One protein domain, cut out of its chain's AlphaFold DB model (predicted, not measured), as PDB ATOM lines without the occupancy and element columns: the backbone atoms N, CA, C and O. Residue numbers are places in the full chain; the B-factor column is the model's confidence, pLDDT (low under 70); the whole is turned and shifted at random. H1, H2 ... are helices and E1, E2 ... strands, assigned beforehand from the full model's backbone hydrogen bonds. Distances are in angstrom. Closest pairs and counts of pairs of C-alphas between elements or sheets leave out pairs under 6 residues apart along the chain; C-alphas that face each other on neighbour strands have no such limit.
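AT A GLANCE: This is residues 547 to 603 of the 603 residues of the protein "Bacterial Ig-like domain (Group 2)" of uncultured Clostridium sp (UniProt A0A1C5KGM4). A helix, H2, and a strand hairpin, E1 with E2, follow one another along the longest axis, and a second helix, H1, is set across H2 nearby. The loop of the hairpin, residues 592 to 597, sticks out at one end of the long axis, the turn at residues 568 to 573 stands free toward the other, and residues 547 to 552 of H1 stick out at the side. The printed part has 57 residues, with two named helices and two named strands in the order H1, H2, E1, E2; the class is mixed, helices and strands, and the sheet has the order E1, E2, antiparallel. The whole is loose, with a radius of gyration of the C-alphas of 13.4 A, and elongated, spanning 42 by 22 by 20 A.

IN THESE COORDINATES: H1 is residues 547 to 563, 24.3 A from first to last C-alpha, and begins with C-alpha 547 at (-15.594, 14.124, -7.908). A short link of 8 residues leads to H2, residues 572 to 586, which is 21.2 A long and has C-alpha 572 at (-34.768, 14.345, -18.131). E1, residues 587 to 591, follows by a tight link with 0 residues between and is 12.6 A long. A short link of 6 residues leads to E2, residues 598 to 602, which is 13.2 A long and ends with C-alpha 602 at (-28.502, 9.970, 5.998).

HOW THE PARTS SIT: H1 and H2 are near each other, with 7 pairs of C-alphas within 10 A and the closest pair 8.4 A apart. H1 is apart from E1 and from E2. In H1 and H2 every O i to N i+4 pair is within hydrogen-bond range. H2 and E2 have 1 pair of C-alphas within 8 A, the closest being those of Asn 586 and Pro 602 at 6.4 A. E1 and E2 form a hairpin, antiparallel, with 148 degrees between their directions. The C-alphas of Phe 587 and Pro 602 face each other at 4.6 A, and those of Ala 591 and Tyr 598 at 5.9 A. N 588 and O 601 are within hydrogen-bond range at 2.9 A, as are N 601 and O 588 at 3.2 A.

THE WHOLE: The two C-alphas farthest apart are those of Ser 569 and Ser 594, at 42.3 A. Without the stretches that stand free, the body has 39 residues and spans 33 by 18 by 14 A. The printed part has no cut, no link in it is long, and it ends at residue 603, the chain's last residue. The mean pLDDT of the printed part is 72.6, and the model's confidence is low, under 70, at residues 588 to 603.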
ATOM      1  N   LEU A 547     -15.869  15.407  -7.239       83.69
ATOM      2  CA  LEU A 547     -15.594  14.124  -7.908       83.69
ATOM      3  C   LEU A 547     -16.153  12.914  -7.139       83.69
ATOM      4  O   LEU A 547     -16.622  11.962  -7.769       83.69
ATOM      5  N   LYS A 548     -16.165  12.944  -5.798       84.62
ATOM      6  CA  LYS A 548     -16.869  11.938  -4.979       84.62
ATOM      7  C   LYS A 548     -18.378  11.975  -5.227       84.62
ATOM      8  O   LYS A 548     -18.972  10.925  -5.460       84.62
ATOM      9  N   PHE A 549     -18.985  13.163  -5.200       81.25
ATOM     10  CA  PHE A 549     -20.419  13.349  -5.451       81.25
ATOM     11  C   PHE A 549     -20.828  12.920  -6.870       81.25
ATOM     12  O   PHE A 549     -21.821  12.224  -7.036       81.25
ATOM     13  N   ASP A 550     -20.042  13.286  -7.877       78.62
ATOM     14  CA  ASP A 550     -20.216  12.934  -9.289       78.62
ATOM     15  C   ASP A 550     -20.147  11.410  -9.496       78.62
ATOM     16  O   ASP A 550     -21.049  10.817 -10.086       78.62
ATOM     17  N   SER A 551     -19.154  10.750  -8.887       84.06
ATOM     18  CA  SER A 551     -19.019   9.284  -8.906       84.06
ATOM     19  C   SER A 551     -20.173   8.574  -8.181       84.06
ATOM     20  O   SER A 551     -20.676   7.552  -8.651       84.06
ATOM     21  N   TRP A 552     -20.619   9.116  -7.042       89.12
ATOM     22  CA  TRP A 552     -21.795   8.631  -6.312       89.12
ATOM     23  C   TRP A 552     -23.077   8.795  -7.137       89.12
ATOM     24  O   TRP A 552     -23.904   7.884  -7.182       89.12
ATOM     25  N   LEU A 553     -23.225   9.924  -7.831       81.06
ATOM     26  CA  LEU A 553     -24.385  10.226  -8.658       81.06
ATOM     27  C   LEU A 553     -24.466   9.274  -9.856       81.06
ATOM     28  O   LEU A 553     -25.528   8.709 -10.100       81.06
ATOM     29  N   ASP A 554     -23.366   9.019 -10.568       81.75
ATOM     30  CA  ASP A 554     -23.327   8.031 -11.659       81.75
ATOM     31  C   ASP A 554     -23.622   6.599 -11.175       81.75
ATOM     32  O   ASP A 554     -24.349   5.851 -11.843       81.75
ATOM     33  N   ALA A 555     -23.153   6.223  -9.979       88.06
ATOM     34  CA  ALA A 555     -23.530   4.957  -9.350       88.06
ATOM     35  C   ALA A 555     -25.039   4.900  -9.035       88.06
ATOM     36  O   ALA A 555     -25.699   3.911  -9.363       88.06
ATOM     37  N   LYS A 556     -25.618   5.975  -8.481       85.56
ATOM     38  CA  LYS A 556     -27.049   6.055  -8.141       85.56
ATOM     39  C   LYS A 556     -27.954   6.052  -9.379       85.56
ATOM     40  O   LYS A 556     -28.973   5.364  -9.397       85.56
ATOM     41  N   GLN A 557     -27.551   6.739 -10.449       84.75
ATOM     42  CA  GLN A 557     -28.218   6.677 -11.756       84.75
ATOM     43  C   GLN A 557     -28.203   5.252 -12.334       84.75
ATOM     44  O   GLN A 557     -29.202   4.795 -12.892       84.75
ATOM     45  N   SER A 558     -27.087   4.535 -12.174       85.81
ATOM     46  CA  SER A 558     -26.947   3.142 -12.620       85.81
ATOM     47  C   SER A 558     -27.829   2.185 -11.808       85.81
ATOM     48  O   SER A 558     -28.474   1.307 -12.381       85.81
ATOM     49  N   GLU A 559     -27.930   2.395 -10.493       90.31
ATOM     50  CA  GLU A 559     -28.845   1.658  -9.614       90.31
ATOM     51  C   GLU A 559     -30.304   1.841 -10.059       90.31
ATOM     52  O   GLU A 559     -31.000   0.849 -10.275       90.31
ATOM     53  N   PHE A 560     -30.741   3.082 -10.303       87.75
ATOM     54  CA  PHE A 560     -32.107   3.388 -10.749       87.75
ATOM     55  C   PHE A 560     -32.467   2.778 -12.109       87.75
ATOM     56  O   PHE A 560     -33.621   2.424 -12.348       87.75
ATOM     57  N   LEU A 561     -31.493   2.637 -13.010       82.31
ATOM     58  CA  LEU A 561     -31.686   1.937 -14.282       82.31
ATOM     59  C   LEU A 561     -31.757   0.411 -14.104       82.31
ATOM     60  O   LEU A 561     -32.450  -0.253 -14.871       82.31
ATOM     61  N   SER A 562     -31.074  -0.153 -13.101       87.12
ATOM     62  CA  SER A 562     -31.104  -1.597 -12.813       87.12
ATOM     63  C   SER A 562     -32.318  -2.056 -11.995       87.12
ATOM     64  O   SER A 562     -32.797  -3.169 -12.202       87.12
ATOM     65  N   ASN A 563     -32.837  -1.212 -11.096       85.69
ATOM     66  CA  ASN A 563     -33.991  -1.522 -10.244       85.69
ATOM     67  C   ASN A 563     -35.342  -1.121 -10.882       85.69
ATOM     68  O   ASN A 563     -36.398  -1.493 -10.373       85.69
ATOM     69  N   GLY A 564     -35.316  -0.389 -12.003       85.06
ATOM     70  CA  GLY A 564     -36.498   0.040 -12.755       85.06
ATOM     71  C   GLY A 564     -37.118   1.372 -12.313       85.06
ATOM     72  O   GLY A 564     -38.099   1.795 -12.924       85.06
ATOM     73  N   THR A 565     -36.554   2.068 -11.316       84.31
ATOM     74  CA  THR A 565     -36.948   3.442 -10.939       84.31
ATOM     75  C   THR A 565     -36.772   4.423 -12.105       84.31
ATOM     76  O   THR A 565     -37.535   5.380 -12.228       84.31
ATOM     77  N   TRP A 566     -35.794   4.183 -12.983       84.88
ATOM     78  CA  TRP A 566     -35.612   4.885 -14.251       84.88
ATOM     79  C   TRP A 566     -35.783   3.937 -15.440       84.88
ATOM     80  O   TRP A 566     -35.242   2.834 -15.461       84.88
ATOM     81  N   THR A 567     -36.431   4.420 -16.500       82.81
ATOM     82  CA  THR A 567     -36.487   3.739 -17.803       82.81
ATOM     83  C   THR A 567     -35.741   4.524 -18.888       82.81
ATOM     84  O   THR A 567     -35.498   5.729 -18.771       82.81
ATOM     85  N   ASP A 568     -35.427   3.870 -20.010       77.62
ATOM     86  CA  ASP A 568     -34.964   4.543 -21.236       77.62
ATOM     87  C   ASP A 568     -35.986   5.569 -21.774       77.62
ATOM     88  O   ASP A 568     -35.599   6.545 -22.414       77.62
ATOM     89  N   SER A 569     -37.284   5.371 -21.506       81.81
ATOM     90  CA  SER A 569     -38.374   6.225 -21.997       81.81
ATOM     91  C   SER A 569     -38.649   7.476 -21.154       81.81
ATOM     92  O   SER A 569     -39.259   8.410 -21.673       81.81
ATOM     93  N   MET A 570     -38.204   7.529 -19.893       81.00
ATOM     94  CA  MET A 570     -38.379   8.708 -19.036       81.00
ATOM     95  C   MET A 570     -37.525   9.890 -19.510       81.00
ATOM     96  O   MET A 570     -36.315   9.769 -19.741       81.00
ATOM     97  N   SER A 571     -38.158  11.058 -19.593       82.88
ATOM     98  CA  SER A 571     -37.518  12.331 -19.911       82.88
ATOM     99  C   SER A 571     -36.597  12.816 -18.784       82.88
ATOM    100  O   SER A 571     -36.665  12.365 -17.639       82.88
ATOM    101  N   LYS A 572     -35.739  13.797 -19.095       77.19
ATOM    102  CA  LYS A 572     -34.768  14.345 -18.131       77.19
ATOM    103  C   LYS A 572     -35.432  14.941 -16.880       77.19
ATOM    104  O   LYS A 572     -34.847  14.859 -15.809       77.19
ATOM    105  N   ILE A 573     -36.644  15.499 -16.995       72.75
ATOM    106  CA  ILE A 573     -37.359  16.085 -15.849       72.75
ATOM    107  C   ILE A 573     -38.031  15.020 -14.968       72.75
ATOM    108  O   ILE A 573     -38.014  15.159 -13.751       72.75
ATOM    109  N   GLU A 574     -38.533  13.926 -15.548       78.06
ATOM    110  CA  GLU A 574     -39.057  12.779 -14.785       78.06
ATOM    111  C   GLU A 574     -37.926  12.057 -14.038       78.06
ATOM    112  O   GLU A 574     -38.073  11.708 -12.869       78.06
ATOM    113  N   LYS A 575     -36.761  11.914 -14.683       81.75
ATOM    114  CA  LYS A 575     -35.541  11.375 -14.065       81.75
ATOM    115  C   LYS A 575     -35.051  12.239 -12.900       81.75
ATOM    116  O   LYS A 575     -34.783  11.709 -11.823       81.75
ATOM    117  N   LEU A 576     -35.010  13.562 -13.087       77.88
ATOM    118  CA  LEU A 576     -34.661  14.519 -12.034       77.88
ATOM    119  C   LEU A 576     -35.665  14.486 -10.867       77.88
ATOM    120  O   LEU A 576     -35.249  14.513  -9.714       77.88
ATOM    121  N   ALA A 577     -36.968  14.394 -11.153       79.25
ATOM    122  CA  ALA A 577     -38.011  14.320 -10.130       79.25
ATOM    123  C   ALA A 577     -37.920  13.029  -9.299       79.25
ATOM    124  O   ALA A 577     -37.999  13.097  -8.076       79.25
ATOM    125  N   ALA A 578     -37.682  11.878  -9.936       81.62
ATOM    126  CA  ALA A 578     -37.483  10.606  -9.239       81.62
ATOM    127  C   ALA A 578     -36.245  10.628  -8.321       81.62
ATOM    128  O   ALA A 578     -36.307  10.137  -7.197       81.62
ATOM    129  N   LEU A 579     -35.141  11.246  -8.763       82.88
ATOM    130  CA  LEU A 579     -33.948  11.431  -7.929       82.88
ATOM    131  C   LEU A 579     -34.182  12.420  -6.780       82.88
ATOM    132  O   LEU A 579     -33.749  12.161  -5.663       82.88
ATOM    133  N   GLY A 580     -34.889  13.524  -7.033       80.88
ATOM    134  CA  GLY A 580     -35.265  14.483  -5.996       80.88
ATOM    135  C   GLY A 580     -36.143  13.855  -4.913       80.88
ATOM    136  O   GLY A 580     -35.870  14.049  -3.731       80.88
ATOM    137  N   GLN A 581     -37.143  13.058  -5.306       80.69
ATOM    138  CA  GLN A 581     -38.005  12.340  -4.369       80.69
ATOM    139  C   GLN A 581     -37.215  11.307  -3.559       80.69
ATOM    140  O   GLN A 581     -37.254  11.359  -2.337       80.69
ATOM    141  N   TRP A 582     -36.414  10.452  -4.208       85.50
ATOM    142  CA  TRP A 582     -35.611   9.456  -3.493       85.50
ATOM    143  C   TRP A 582     -34.656  10.092  -2.471       85.50
ATOM    144  O   TRP A 582     -34.526   9.580  -1.362       85.50
ATOM    145  N   THR A 583     -34.031  11.231  -2.793       79.50
ATOM    146  CA  THR A 583     -33.195  11.964  -1.826       79.50
ATOM    147  C   THR A 583     -34.009  12.458  -0.625       79.50
ATOM    148  O   THR A 583     -33.539  12.329   0.499       79.50
ATOM    149  N   LEU A 584     -35.234  12.961  -0.826       78.94
ATOM    150  CA  LEU A 584     -36.131  13.349   0.276       78.94
ATOM    151  C   LEU A 584     -36.614  12.145   1.105       78.94
ATOM    152  O   LEU A 584     -36.849  12.289   2.299       78.94
ATOM    153  N   ASP A 585     -36.737  10.966   0.493       81.81
ATOM    154  CA  ASP A 585     -37.160   9.736   1.175       81.81
ATOM    155  C   ASP A 585     -36.023   9.085   2.002       81.81
ATOM    156  O   ASP A 585     -36.294   8.235   2.851       81.81
ATOM    157  N   ASN A 586     -34.753   9.436   1.741       80.94
ATOM    158  CA  ASN A 586     -33.564   8.751   2.286       80.94
ATOM    159  C   ASN A 586     -32.625   9.661   3.109       80.94
ATOM    160  O   ASN A 586     -31.689   9.148   3.724       80.94
ATOM    161  N   PHE A 587     -32.840  10.981   3.114       75.94
ATOM    162  CA  PHE A 587     -32.004  11.936   3.847       75.94
ATOM    163  C   PHE A 587     -32.835  13.012   4.555       75.94
ATOM    164  O   PHE A 587     -33.583  13.754   3.913       75.94
ATOM    165  N   ASP A 588     -32.628  13.157   5.860       64.50
ATOM    166  CA  ASP A 588     -33.279  14.164   6.688       64.50
ATOM    167  C   ASP A 588     -32.747  15.576   6.394       64.50
ATOM    168  O   ASP A 588     -31.564  15.807   6.105       64.50
ATOM    169  N   TYR A 589     -33.655  16.550   6.480       58.00
ATOM    170  CA  TYR A 589     -33.425  17.933   6.070       58.00
ATOM    171  C   TYR A 589     -33.209  18.854   7.279       58.00
ATOM    172  O   TYR A 589     -34.158  19.369   7.875       58.00
ATOM    173  N   VAL A 590     -31.943  19.111   7.628       55.34
ATOM    174  CA  VAL A 590     -31.584  20.001   8.746       55.34
ATOM    175  C   VAL A 590     -31.223  21.401   8.241       55.34
ATOM    176  O   VAL A 590     -30.143  21.644   7.701       55.34
ATOM    177  N   ALA A 591     -32.129  22.358   8.458       45.38
ATOM    178  CA  ALA A 591     -31.919  23.762   8.114       45.38
ATOM    179  C   ALA A 591     -31.043  24.486   9.159       45.38
ATOM    180  O   ALA A 591     -31.523  24.919  10.209       45.38
ATOM    181  N   TYR A 592     -29.752  24.672   8.861       46.47
ATOM    182  CA  TYR A 592     -28.854  25.472   9.701       46.47
ATOM    183  C   TYR A 592     -29.088  26.982   9.505       46.47
ATOM    184  O   TYR A 592     -28.539  27.622   8.604       46.47
ATOM    185  N   ASN A 593     -29.882  27.561  10.413       47.34
ATOM    186  CA  ASN A 593     -30.350  28.959  10.407       47.34
ATOM    187  C   ASN A 593     -29.264  30.060  10.365       47.34
ATOM    188  O   ASN A 593     -29.615  31.231  10.246       47.34
ATOM    189  N   SER A 594     -27.971  29.741  10.488       40.66
ATOM    190  CA  SER A 594     -26.898  30.745  10.549       40.66
ATOM    191  C   SER A 594     -26.331  31.167   9.189       40.66
ATOM    192  O   SER A 594     -25.854  32.292   9.081       40.66
ATOM    193  N   HIS A 595     -26.371  30.303   8.163       36.94
ATOM    194  CA  HIS A 595     -25.673  30.558   6.886       36.94
ATOM    195  C   HIS A 595     -26.443  30.155   5.616       36.94
ATOM    196  O   HIS A 595     -25.953  30.396   4.516       36.94
ATOM    197  N   GLY A 596     -27.628  29.539   5.722       40.31
ATOM    198  CA  GLY A 596     -28.411  29.122   4.545       40.31
ATOM    199  C   GLY A 596     -27.777  27.991   3.720       40.31
ATOM    200  O   GLY A 596     -28.205  27.739   2.595       40.31
ATOM    201  N   VAL A 597     -26.767  27.313   4.273       38.38
ATOM    202  CA  VAL A 597     -26.195  26.080   3.725       38.38
ATOM    203  C   VAL A 597     -27.061  24.912   4.191       38.38
ATOM    204  O   VAL A 597     -27.270  24.732   5.391       38.38
ATOM    205  N   TYR A 598     -27.571  24.134   3.238       45.97
ATOM    206  CA  TYR A 598     -28.395  22.957   3.500       45.97
ATOM    207  C   TYR A 598     -27.526  21.701   3.459       45.97
ATOM    208  O   TYR A 598     -26.807  21.484   2.484       45.97
ATOM    209  N   CYS A 599     -27.623  20.872   4.496       46.78
ATOM    210  CA  CYS A 599     -26.934  19.589   4.577       46.78
ATOM    211  C   CYS A 599     -27.968  18.461   4.600       46.78
ATOM    212  O   CYS A 599     -28.888  18.485   5.416       46.78
ATOM    213  N   PHE A 600     -27.786  17.473   3.725       48.78
ATOM    214  CA  PHE A 600     -28.509  16.206   3.771       48.78
ATOM    215  C   PHE A 600     -27.801  15.277   4.760       48.78
ATOM    216  O   PHE A 600     -26.594  15.059   4.631       48.78
ATOM    217  N   ILE A 601     -28.530  14.739   5.737       51.47
ATOM    218  CA  ILE A 601     -28.012  13.750   6.691       51.47
ATOM    219  C   ILE A 601     -28.654  12.396   6.352       51.47
ATOM    220  O   ILE A 601     -29.862  12.373   6.151       51.47
ATOM    221  N   PRO A 602     -27.901  11.284   6.227       49.28
ATOM    222  CA  PRO A 602     -28.502   9.970   5.998       49.28
ATOM    223  C   PRO A 602     -29.421   9.559   7.155       49.28
ATOM    224  O   PRO A 602     -29.066   9.788   8.315       49.28
ATOM    225  N   ASN A 603     -30.552   8.935   6.819       47.59
ATOM    226  CA  ASN A 603     -31.502   8.351   7.776       47.59
ATOM    227  C   ASN A 603     -31.038   6.989   8.323       47.59
ATOM    228  O   ASN A 603     -30.335   6.263   7.581       47.59
TER     229      ASN A 603